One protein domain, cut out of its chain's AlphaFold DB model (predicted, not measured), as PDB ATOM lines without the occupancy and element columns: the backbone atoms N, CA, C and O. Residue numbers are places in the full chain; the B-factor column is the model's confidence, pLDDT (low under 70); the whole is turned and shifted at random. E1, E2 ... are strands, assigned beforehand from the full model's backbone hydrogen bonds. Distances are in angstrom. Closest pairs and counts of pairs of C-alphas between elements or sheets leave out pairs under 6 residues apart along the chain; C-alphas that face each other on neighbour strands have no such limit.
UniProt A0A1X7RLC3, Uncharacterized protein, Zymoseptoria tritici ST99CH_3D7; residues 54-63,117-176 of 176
ATOM      1  N   LEU A  54     -25.873  11.626  -8.467       84.12
ATOM      2  CA  LEU A  54     -26.955  11.544  -7.492       84.12
ATOM      3  C   LEU A  54     -28.206  10.923  -8.112       84.12
ATOM      4  O   LEU A  54     -28.699  11.357  -9.162       84.12
ATOM      5  N   MET A  55     -28.735   9.921  -7.418       86.50
ATOM      6  CA  MET A  55     -30.041   9.349  -7.697       86.50
ATOM      7  C   MET A  55     -30.889   9.360  -6.428       86.50
ATOM      8  O   MET A  55     -30.405   9.067  -5.337       86.50
ATOM      9  N   LEU A  56     -32.164   9.703  -6.572       84.88
ATOM     10  CA  LEU A  56     -33.117   9.745  -5.477       84.88
ATOM     11  C   LEU A  56     -33.729   8.366  -5.256       84.88
ATOM     12  O   LEU A  56     -34.176   7.718  -6.202       84.88
ATOM     13  N   LYS A  57     -33.808   7.956  -3.992       83.88
ATOM     14  CA  LYS A  57     -34.496   6.734  -3.568       83.88
ATOM     15  C   LYS A  57     -36.010   6.846  -3.790       83.88
ATOM     16  O   LYS A  57     -36.605   7.885  -3.525       83.88
ATOM     17  N   GLU A  58     -36.648   5.765  -4.226       82.62
ATOM     18  CA  GLU A  58     -38.112   5.630  -4.205       82.62
ATOM     19  C   GLU A  58     -38.723   6.017  -2.845       82.62
ATOM     20  O   GLU A  58     -38.122   5.801  -1.788       82.62
ATOM     21  N   GLY A  59     -39.902   6.642  -2.860       73.81
ATOM     22  CA  GLY A  59     -40.541   7.213  -1.676       73.81
ATOM     23  C   GLY A  59     -40.121   8.649  -1.357       73.81
ATOM     24  O   GLY A  59     -40.911   9.382  -0.762       73.81
ATOM     25  N   THR A  60     -38.926   9.104  -1.768       72.31
ATOM     26  CA  THR A  60     -38.503  10.495  -1.505       72.31
ATOM     27  C   THR A  60     -39.085  11.471  -2.520       72.31
ATOM     28  O   THR A  60     -39.451  12.582  -2.149       72.31
ATOM     29  N   TYR A  61     -39.234  11.046  -3.779       70.25
ATOM     30  CA  TYR A  61     -39.727  11.876  -4.883       70.25
ATOM     31  C   TYR A  61     -41.225  11.746  -5.177       70.25
ATOM     32  O   TYR A  61     -41.751  12.509  -5.982       70.25
ATOM     33  N   ASP A  62     -41.931  10.822  -4.526       60.94
ATOM     34  CA  ASP A  62     -43.346  10.555  -4.819       60.94
ATOM     35  C   ASP A  62     -44.286  11.678  -4.345       60.94
ATOM     36  O   ASP A  62     -45.391  11.823  -4.860       60.94
ATOM     37  N   ASN A  63     -43.825  12.524  -3.416       54.25
ATOM     38  CA  ASN A  63     -44.579  13.659  -2.866       54.25
ATOM     39  C   ASN A  63     -43.932  15.028  -3.147       54.25
ATOM     40  O   ASN A  63     -44.340  16.040  -2.566       54.25
ATOM     41  N   ALA A 117     -38.511  17.700 -17.868       75.06
ATOM     42  CA  ALA A 117     -39.925  17.393 -17.713       75.06
ATOM     43  C   ALA A 117     -40.101  16.043 -16.991       75.06
ATOM     44  O   ALA A 117     -39.256  15.154 -17.132       75.06
ATOM     45  N   PRO A 118     -41.191  15.833 -16.225       79.12
ATOM     46  CA  PRO A 118     -41.370  14.600 -15.450       79.12
ATOM     47  C   PRO A 118     -41.225  13.320 -16.287       79.12
ATOM     48  O   PRO A 118     -40.584  12.359 -15.861       79.12
ATOM     49  N   HIS A 119     -41.745  13.319 -17.518       79.31
ATOM     50  CA  HIS A 119     -41.641  12.174 -18.422       79.31
ATOM     51  C   HIS A 119     -40.227  11.943 -18.982       79.31
ATOM     52  O   HIS A 119     -39.889  10.811 -19.325       79.31
ATOM     53  N   GLU A 120     -39.374  12.967 -18.991       82.44
ATOM     54  CA  GLU A 120     -37.966  12.891 -19.405       82.44
ATOM     55  C   GLU A 120     -37.034  12.461 -18.259       82.44
ATOM     56  O   GLU A 120     -35.885  12.089 -18.495       82.44
ATOM     57  N   ARG A 121     -37.505  12.486 -17.003       85.94
ATOM     58  CA  ARG A 121     -36.724  12.013 -15.848       85.94
ATOM     59  C   ARG A 121     -36.437  10.519 -15.990       85.94
ATOM     60  O   ARG A 121     -37.368   9.727 -16.135       85.94
ATOM     61  N   ARG A 122     -35.169  10.120 -15.910       88.94
ATOM     62  CA  ARG A 122     -34.750   8.716 -16.053       88.94
ATOM     63  C   ARG A 122     -34.978   7.959 -14.743       88.94
ATOM     64  O   ARG A 122     -34.466   8.373 -13.703       88.94
ATOM     65  N   GLN A 123     -35.750   6.872 -14.793       91.00
ATOM     66  CA  GLN A 123     -36.021   6.001 -13.645       91.00
ATOM     67  C   GLN A 123     -35.413   4.621 -13.900       91.00
ATOM     68  O   GLN A 123     -35.542   4.081 -14.994       91.00
ATOM     69  N   CYS A 124     -34.759   4.051 -12.895       95.25
ATOM     70  CA  CYS A 124     -34.106   2.748 -12.980       95.25
ATOM     71  C   CYS A 124     -34.686   1.776 -11.949       95.25
ATOM     72  O   CYS A 124     -35.052   2.187 -10.847       95.25
ATOM     73  N   LEU A 125     -34.744   0.496 -12.314       96.62
ATOM     74  CA  LEU A 125     -35.012  -0.627 -11.423       96.62
ATOM     75  C   LEU A 125     -33.686  -1.197 -10.918       96.62
ATOM     76  O   LEU A 125     -32.761  -1.433 -11.703       96.62
ATOM     77  N   LEU A 126     -33.626  -1.432  -9.616       96.94
ATOM     78  CA  LEU A 126     -32.493  -2.026  -8.925       96.94
ATOM     79  C   LEU A 126     -32.695  -3.535  -8.729       96.94
ATOM     80  O   LEU A 126     -33.816  -4.042  -8.792       96.94
ATOM     81  N   ALA A 127     -31.602  -4.264  -8.506       97.19
ATOM     82  CA  ALA A 127     -31.605  -5.718  -8.330       97.19
ATOM     83  C   ALA A 127     -32.403  -6.187  -7.099       97.19
ATOM     84  O   ALA A 127     -32.906  -7.308  -7.081       97.19
ATOM     85  N   ASP A 128     -32.542  -5.323  -6.095       93.81
ATOM     86  CA  ASP A 128     -33.363  -5.539  -4.895       93.81
ATOM     87  C   ASP A 128     -34.870  -5.280  -5.114       93.81
ATOM     88  O   ASP A 128     -35.672  -5.496  -4.208       93.81
ATOM     89  N   GLY A 129     -35.267  -4.840  -6.313       94.06
ATOM     90  CA  GLY A 129     -36.650  -4.543  -6.676       94.06
ATOM     91  C   GLY A 129     -37.087  -3.093  -6.446       94.06
ATOM     92  O   GLY A 129     -38.181  -2.730  -6.880       94.06
ATOM     93  N   HIS A 130     -36.259  -2.249  -5.825       92.69
ATOM     94  CA  HIS A 130     -36.554  -0.831  -5.630       92.69
ATOM     95  C   HIS A 130     -36.302   0.005  -6.882       92.69
ATOM     96  O   HIS A 130     -35.545  -0.363  -7.785       92.69
ATOM     97  N   ARG A 131     -36.928   1.185  -6.923       92.12
ATOM     98  CA  ARG A 131     -36.718   2.173  -7.986       92.12
ATOM     99  C   ARG A 131     -35.816   3.315  -7.533       92.12
ATOM    100  O   ARG A 131     -35.780   3.703  -6.367       92.12
ATOM    101  N   THR A 132     -35.132   3.925  -8.490       90.81
ATOM    102  CA  THR A 132     -34.343   5.139  -8.263       90.81
ATOM    103  C   THR A 132     -34.533   6.132  -9.404       90.81
ATOM    104  O   THR A 132     -34.812   5.730 -10.538       90.81
ATOM    105  N   LEU A 133     -34.432   7.426  -9.109       89.38
ATOM    106  CA  LEU A 133     -34.667   8.510 -10.063       89.38
ATOM    107  C   LEU A 133     -33.411   9.361 -10.235       89.38
ATOM    108  O   LEU A 133     -32.861   9.874  -9.265       89.38
ATOM    109  N   LEU A 134     -32.987   9.576 -11.475       85.44
ATOM    110  CA  LEU A 134     -31.843  10.427 -11.775       85.44
ATOM    111  C   LEU A 134     -32.160  11.914 -11.524       85.44
ATOM    112  O   LEU A 134     -33.160  12.440 -12.023       85.44
ATOM    113  N   MET A 135     -31.280  12.618 -10.799       76.19
ATOM    114  CA  MET A 135     -31.430  14.064 -10.572       76.19
ATOM    115  C   MET A 135     -30.946  14.928 -11.744       76.19
ATOM    116  O   MET A 135     -31.497  16.008 -11.954       76.19
ATOM    117  N   GLY A 136     -29.951  14.455 -12.502       74.38
ATOM    118  CA  GLY A 136     -29.308  15.190 -13.597       74.38
ATOM    119  C   GLY A 136     -29.744  14.782 -15.009       74.38
ATOM    120  O   GLY A 136     -30.539  13.863 -15.210       74.38
ATOM    121  N   ARG A 137     -29.172  15.459 -16.011       70.50
ATOM    122  CA  ARG A 137     -29.342  15.147 -17.436       70.50
ATOM    123  C   ARG A 137     -28.082  14.436 -17.939       70.50
ATOM    124  O   ARG A 137     -27.112  15.073 -18.321       70.50
ATOM    125  N   HIS A 138     -28.106  13.108 -17.925       78.19
ATOM    126  CA  HIS A 138     -27.124  12.275 -18.622       78.19
ATOM    127  C   HIS A 138     -27.885  11.568 -19.734       78.19
ATOM    128  O   HIS A 138     -28.640  10.657 -19.432       78.19
ATOM    129  N   THR A 139     -27.811  12.016 -20.984       76.19
ATOM    130  CA  THR A 139     -28.642  11.462 -22.077       76.19
ATOM    131  C   THR A 139     -27.970  10.313 -22.823       76.19
ATOM    132  O   THR A 139     -28.636   9.535 -23.490       76.19
ATOM    133  N   ASP A 140     -26.656  10.200 -22.697       82.75
ATOM    134  CA  ASP A 140     -25.771   9.269 -23.397       82.75
ATOM    135  C   ASP A 140     -25.310   8.090 -22.523       82.75
ATOM    136  O   ASP A 140     -24.876   7.058 -23.031       82.75
ATOM    137  N   LYS A 141     -25.427   8.210 -21.197       85.69
ATOM    138  CA  LYS A 141     -24.987   7.175 -20.255       85.69
ATOM    139  C   LYS A 141     -25.978   6.009 -20.177       85.69
ATOM    140  O   LYS A 141     -27.144   6.210 -19.839       85.69
ATOM    141  N   ASN A 142     -25.514   4.779 -20.397       90.25
ATOM    142  CA  ASN A 142     -26.251   3.581 -19.993       90.25
ATOM    143  C   ASN A 142     -25.999   3.314 -18.504       90.25
ATOM    144  O   ASN A 142     -24.847   3.211 -18.085       90.25
ATOM    145  N   PHE A 143     -27.065   3.217 -17.710       91.81
ATOM    146  CA  PHE A 143     -26.956   2.957 -16.276       91.81
ATOM    147  C   PHE A 143     -27.048   1.474 -15.914       91.81
ATOM    148  O   PHE A 143     -26.691   1.128 -14.794       91.81
ATOM    149  N   VAL A 144     -27.473   0.583 -16.817       95.25
ATOM    150  CA  VAL A 144     -27.547  -0.859 -16.528       95.25
ATOM    151  C   VAL A 144     -26.165  -1.396 -16.149       95.25
ATOM    152  O   VAL A 144     -25.182  -1.145 -16.842       95.25
ATOM    153  N   GLY A 145     -26.088  -2.114 -15.028       94.88
ATOM    154  CA  GLY A 145     -24.839  -2.586 -14.430       94.88
ATOM    155  C   GLY A 145     -24.148  -1.577 -13.506       94.88
ATOM    156  O   GLY A 145     -23.170  -1.938 -12.858       94.88
ATOM    157  N   THR A 146     -24.642  -0.339 -13.399       93.50
ATOM    158  CA  THR A 146     -24.105   0.648 -12.447       93.50
ATOM    159  C   THR A 146     -24.475   0.253 -11.021       93.50
ATOM    160  O   THR A 146     -25.631  -0.073 -10.748       93.50
ATOM    161  N   VAL A 147     -23.502   0.325 -10.114       94.56
ATOM    162  CA  VAL A 147     -23.725   0.151  -8.677       94.56
ATOM    163  C   VAL A 147     -24.256   1.453  -8.084       94.56
ATOM    164  O   VAL A 147     -23.690   2.526  -8.287       94.56
ATOM    165  N   ILE A 148     -25.357   1.346  -7.354       92.69
ATOM    166  CA  ILE A 148     -25.940   2.404  -6.540       92.69
ATOM    167  C   ILE A 148     -25.589   2.099  -5.098       92.69
ATOM    168  O   ILE A 148     -25.962   1.054  -4.578       92.69
ATOM    169  N   VAL A 149     -24.891   3.023  -4.452       91.44
ATOM    170  CA  VAL A 149     -24.614   2.953  -3.020       91.44
ATOM    171  C   VAL A 149     -25.690   3.750  -2.291       91.44
ATOM    172  O   VAL A 149     -25.929   4.921  -2.584       91.44
ATOM    173  N   HIS A 150     -26.368   3.097  -1.360       88.12
ATOM    174  CA  HIS A 150     -27.418   3.674  -0.540       88.12
ATOM    175  C   HIS A 150     -26.827   4.497   0.610       88.12
ATOM    176  O   HIS A 150     -25.668   4.345   0.993       88.12
ATOM    177  N   GLY A 151     -27.646   5.364   1.209       78.69
ATOM    178  CA  GLY A 151     -27.198   6.224   2.308       78.69
ATOM    179  C   GLY A 151     -26.755   5.474   3.575       78.69
ATOM    180  O   GLY A 151     -26.011   6.019   4.387       78.69
ATOM    181  N   ASP A 152     -27.170   4.219   3.748       81.50
ATOM    182  CA  ASP A 152     -26.700   3.342   4.828       81.50
ATOM    183  C   ASP A 152     -25.374   2.623   4.502       81.50
ATOM    184  O   ASP A 152     -24.855   1.885   5.336       81.50
ATOM    185  N   GLY A 153     -24.804   2.861   3.315       80.31
ATOM    186  CA  GLY A 153     -23.564   2.253   2.836       80.31
ATOM    187  C   GLY A 153     -23.734   0.880   2.185       80.31
ATOM    188  O   GLY A 153     -22.746   0.330   1.701       80.31
ATOM    189  N   THR A 154     -24.950   0.326   2.147       88.62
ATOM    190  CA  THR A 154     -25.251  -0.856   1.326       88.62
ATOM    191  C   THR A 154     -25.306  -0.483  -0.153       88.62
ATOM    192  O   THR A 154     -25.290   0.699  -0.502       88.62
ATOM    193  N   SER A 155     -25.374  -1.470  -1.043       93.19
ATOM    194  CA  SER A 155     -25.434  -1.217  -2.477       93.19
ATOM    195  C   SER A 155     -26.362  -2.165  -3.222       93.19
ATOM    196  O   SER A 155     -26.704  -3.252  -2.751       93.19
ATOM    197  N   SER A 156     -26.757  -1.727  -4.412       95.69
ATOM    198  CA  SER A 156     -27.602  -2.471  -5.334       95.69
ATOM    199  C   SER A 156     -27.263  -2.089  -6.768       95.69
ATOM    200  O   SER A 156     -26.799  -0.983  -7.040       95.69
ATOM    201  N   THR A 157     -27.489  -2.994  -7.713       96.94
ATOM    202  CA  THR A 157     -27.122  -2.771  -9.117       96.94
ATOM    203  C   THR A 157     -28.343  -2.384  -9.930       96.94
ATOM    204  O   THR A 157     -29.399  -3.004  -9.805       96.94
ATOM    205  N   VAL A 158     -28.203  -1.405 -10.822       97.12
ATOM    206  CA  VAL A 158     -29.234  -1.110 -11.821       97.12
ATOM    207  C   VAL A 158     -29.359  -2.290 -12.782       97.12
ATOM    208  O   VAL A 158     -28.425  -2.605 -13.519       97.12
ATOM    209  N   VAL A 159     -30.530  -2.918 -12.817       97.94
ATOM    210  CA  VAL A 159     -30.810  -4.049 -13.717       97.94
ATOM    211  C   VAL A 159     -31.545  -3.621 -14.976       97.94
ATOM    212  O   VAL A 159     -31.469  -4.302 -15.998       97.94
ATOM    213  N   LYS A 160     -32.264  -2.497 -14.919       97.12
ATOM    214  CA  LYS A 160     -33.081  -2.019 -16.030       97.12
ATOM    215  C   LYS A 160     -33.369  -0.528 -15.910       97.12
ATOM    216  O   LYS A 160     -33.652  -0.032 -14.824       97.12
ATOM    217  N   GLU A 161     -33.379   0.165 -17.041       95.06
ATOM    218  CA  GLU A 161     -34.002   1.481 -17.155       95.06
ATOM    219  C   GLU A 161     -35.483   1.342 -17.540       95.06
ATOM    220  O   GLU A 161     -35.837   0.494 -18.360       95.06
ATOM    221  N   LEU A 162     -36.345   2.142 -16.911       94.25
ATOM    222  CA  LEU A 162     -37.796   2.078 -17.058       94.25
ATOM    223  C   LEU A 162     -38.282   3.114 -18.074       94.25
ATOM    224  O   LEU A 162     -37.981   4.306 -17.952       94.25
ATOM    225  N   PHE A 163     -39.100   2.670 -19.027       92.31
ATOM    226  CA  PHE A 163     -39.621   3.510 -20.109       92.31
ATOM    227  C   PHE A 163     -41.150   3.507 -20.160       92.31
ATOM    228  O   PHE A 163     -41.791   2.527 -19.788       92.31
ATOM    229  N   GLY A 164     -41.743   4.604 -20.646       89.12
ATOM    230  CA  GLY A 164     -43.194   4.707 -20.848       89.12
ATOM    231  C   GLY A 164     -43.989   4.305 -19.602       89.12
ATOM    232  O   GLY A 164     -43.762   4.849 -18.520       89.12
ATOM    233  N   ASP A 165     -44.874   3.320 -19.753       91.81
ATOM    234  CA  ASP A 165     -45.753   2.818 -18.688       91.81
ATOM    235  C   ASP A 165     -45.038   2.028 -17.586       91.81
ATOM    236  O   ASP A 165     -45.590   1.831 -16.499       91.81
ATOM    237  N   GLU A 166     -43.792   1.615 -17.817       93.38
ATOM    238  CA  GLU A 166     -42.981   0.946 -16.798       93.38
ATOM    239  C   GLU A 166     -42.594   1.907 -15.669       93.38
ATOM    240  O   GLU A 166     -42.366   1.475 -14.534       93.38
ATOM    241  N   LYS A 167     -42.547   3.213 -15.960       89.94
ATOM    242  CA  LYS A 167     -42.234   4.269 -14.992       89.94
ATOM    243  C   LYS A 167     -43.356   4.433 -13.967       89.94
ATOM    244  O   LYS A 167     -44.509   4.061 -14.214       89.94
ATOM    245  N   SER A 168     -43.030   5.019 -12.814       87.50
ATOM    246  CA  SER A 168     -44.054   5.431 -11.845       87.50
ATOM    247  C   SER A 168     -45.034   6.421 -12.502       87.50
ATOM    248  O   SER A 168     -44.592   7.216 -13.339       87.50
ATOM    249  N   PRO A 169     -46.342   6.388 -12.168       87.31
ATOM    250  CA  PRO A 169     -47.386   7.132 -12.882       87.31
ATOM    251  C   PRO A 169     -47.077   8.611 -13.148       87.31
ATOM    252  O   PRO A 169     -47.307   9.095 -14.252       87.31
ATOM    253  N   GLN A 170     -46.485   9.311 -12.180       81.00
ATOM    254  CA  GLN A 170     -46.130  10.731 -12.268       81.00
ATOM    255  C   GLN A 170     -45.003  11.054 -13.267       81.00
ATOM    256  O   GLN A 170     -44.791  12.217 -13.605       81.00
ATOM    257  N   PHE A 171     -44.270  10.043 -13.738       86.00
ATOM    258  CA  PHE A 171     -43.185  10.180 -14.713       86.00
ATOM    259  C   PHE A 171     -43.515   9.532 -16.057       86.00
ATOM    260  O   PHE A 171     -42.619   9.373 -16.890       86.00
ATOM    261  N   ARG A 172     -44.762   9.116 -16.278       87.75
ATOM    262  CA  ARG A 172     -45.197   8.593 -17.575       87.75
ATOM    263  C   ARG A 172     -45.448   9.748 -18.547       87.75
ATOM    264  O   ARG A 172     -45.826  10.836 -18.106       87.75
ATOM    265  N   PRO A 173     -45.250   9.550 -19.860       84.19
ATOM    266  CA  PRO A 173     -45.737  10.496 -20.854       84.19
ATOM    267  C   PRO A 173     -47.253  10.658 -20.701       84.19
ATOM    268  O   PRO A 173     -47.983   9.671 -20.652       84.19
ATOM    269  N   THR A 174     -47.739  11.894 -20.625       74.38
ATOM    270  CA  THR A 174     -49.170  12.165 -20.779       74.38
ATOM    271  C   THR A 174     -49.539  11.925 -22.234       74.38
ATOM    272  O   THR A 174     -49.050  12.628 -23.118       74.38
ATOM    273  N   ILE A 175     -50.363  10.909 -22.472       61.34
ATOM    274  CA  ILE A 175     -50.994  10.674 -23.768       61.34
ATOM    275  C   ILE A 175     -52.070  11.761 -23.913       61.34
ATOM    276  O   ILE A 175     -52.964  11.831 -23.070       61.34
ATOM    277  N   TRP A 176     -51.927  12.636 -24.909       46.62
ATOM    278  CA  TRP A 176     -52.944  13.619 -25.294       46.62
ATOM    279  C   TRP A 176     -53.796  13.061 -26.428       46.62
ATOM    280  O   TRP A 176     -53.199  12.446 -27.343       46.62
TER     281      TRP A 176
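What this domain is: This is residues 54 to 63 and 117 to 176 of the 176 residues of an uncharacterized protein of Zymoseptoria tritici ST99CH_3D7 (UniProt A0A1X7RLC3). Amid long loops and little regular structure, one antiparallel sheet, E1, E3, E2, E5, E4, curls like part of a barrel. Of 70 printed residues, 22 lie in five strands, E1 to E5 along the chain, class all strand. It is compact, with radius of gyration of the C-alphas 11.9 A, spanning 42 by 28 by 20 A.

How they stand to each other: E5, residues 155 to 162, bends by 61 degrees at residue 159. E4, residues 147 to 149, makes a hairpin with it, N 148 and O 156 2.8 A apart. E2, residues 123 to 126, neighbours it, N 125 and O 160 2.8 A apart. E3, residues 131 to 134, makes a hairpin with E2, N 132 and O 124 2.9 A apart.

Where its parts are: Find E1, residues 55 to 57, from C-alpha 55, (-30.041, 9.349, -7.697). E5 ends at C-alpha 162, (-37.796, 2.078, -17.058).

The domain as a whole: The cut from C-alpha 63 to C-alpha 117 spans 16.0 A; the link E3 to E4 is long. Residues 62, 63, 175 and 176 are under pLDDT 70.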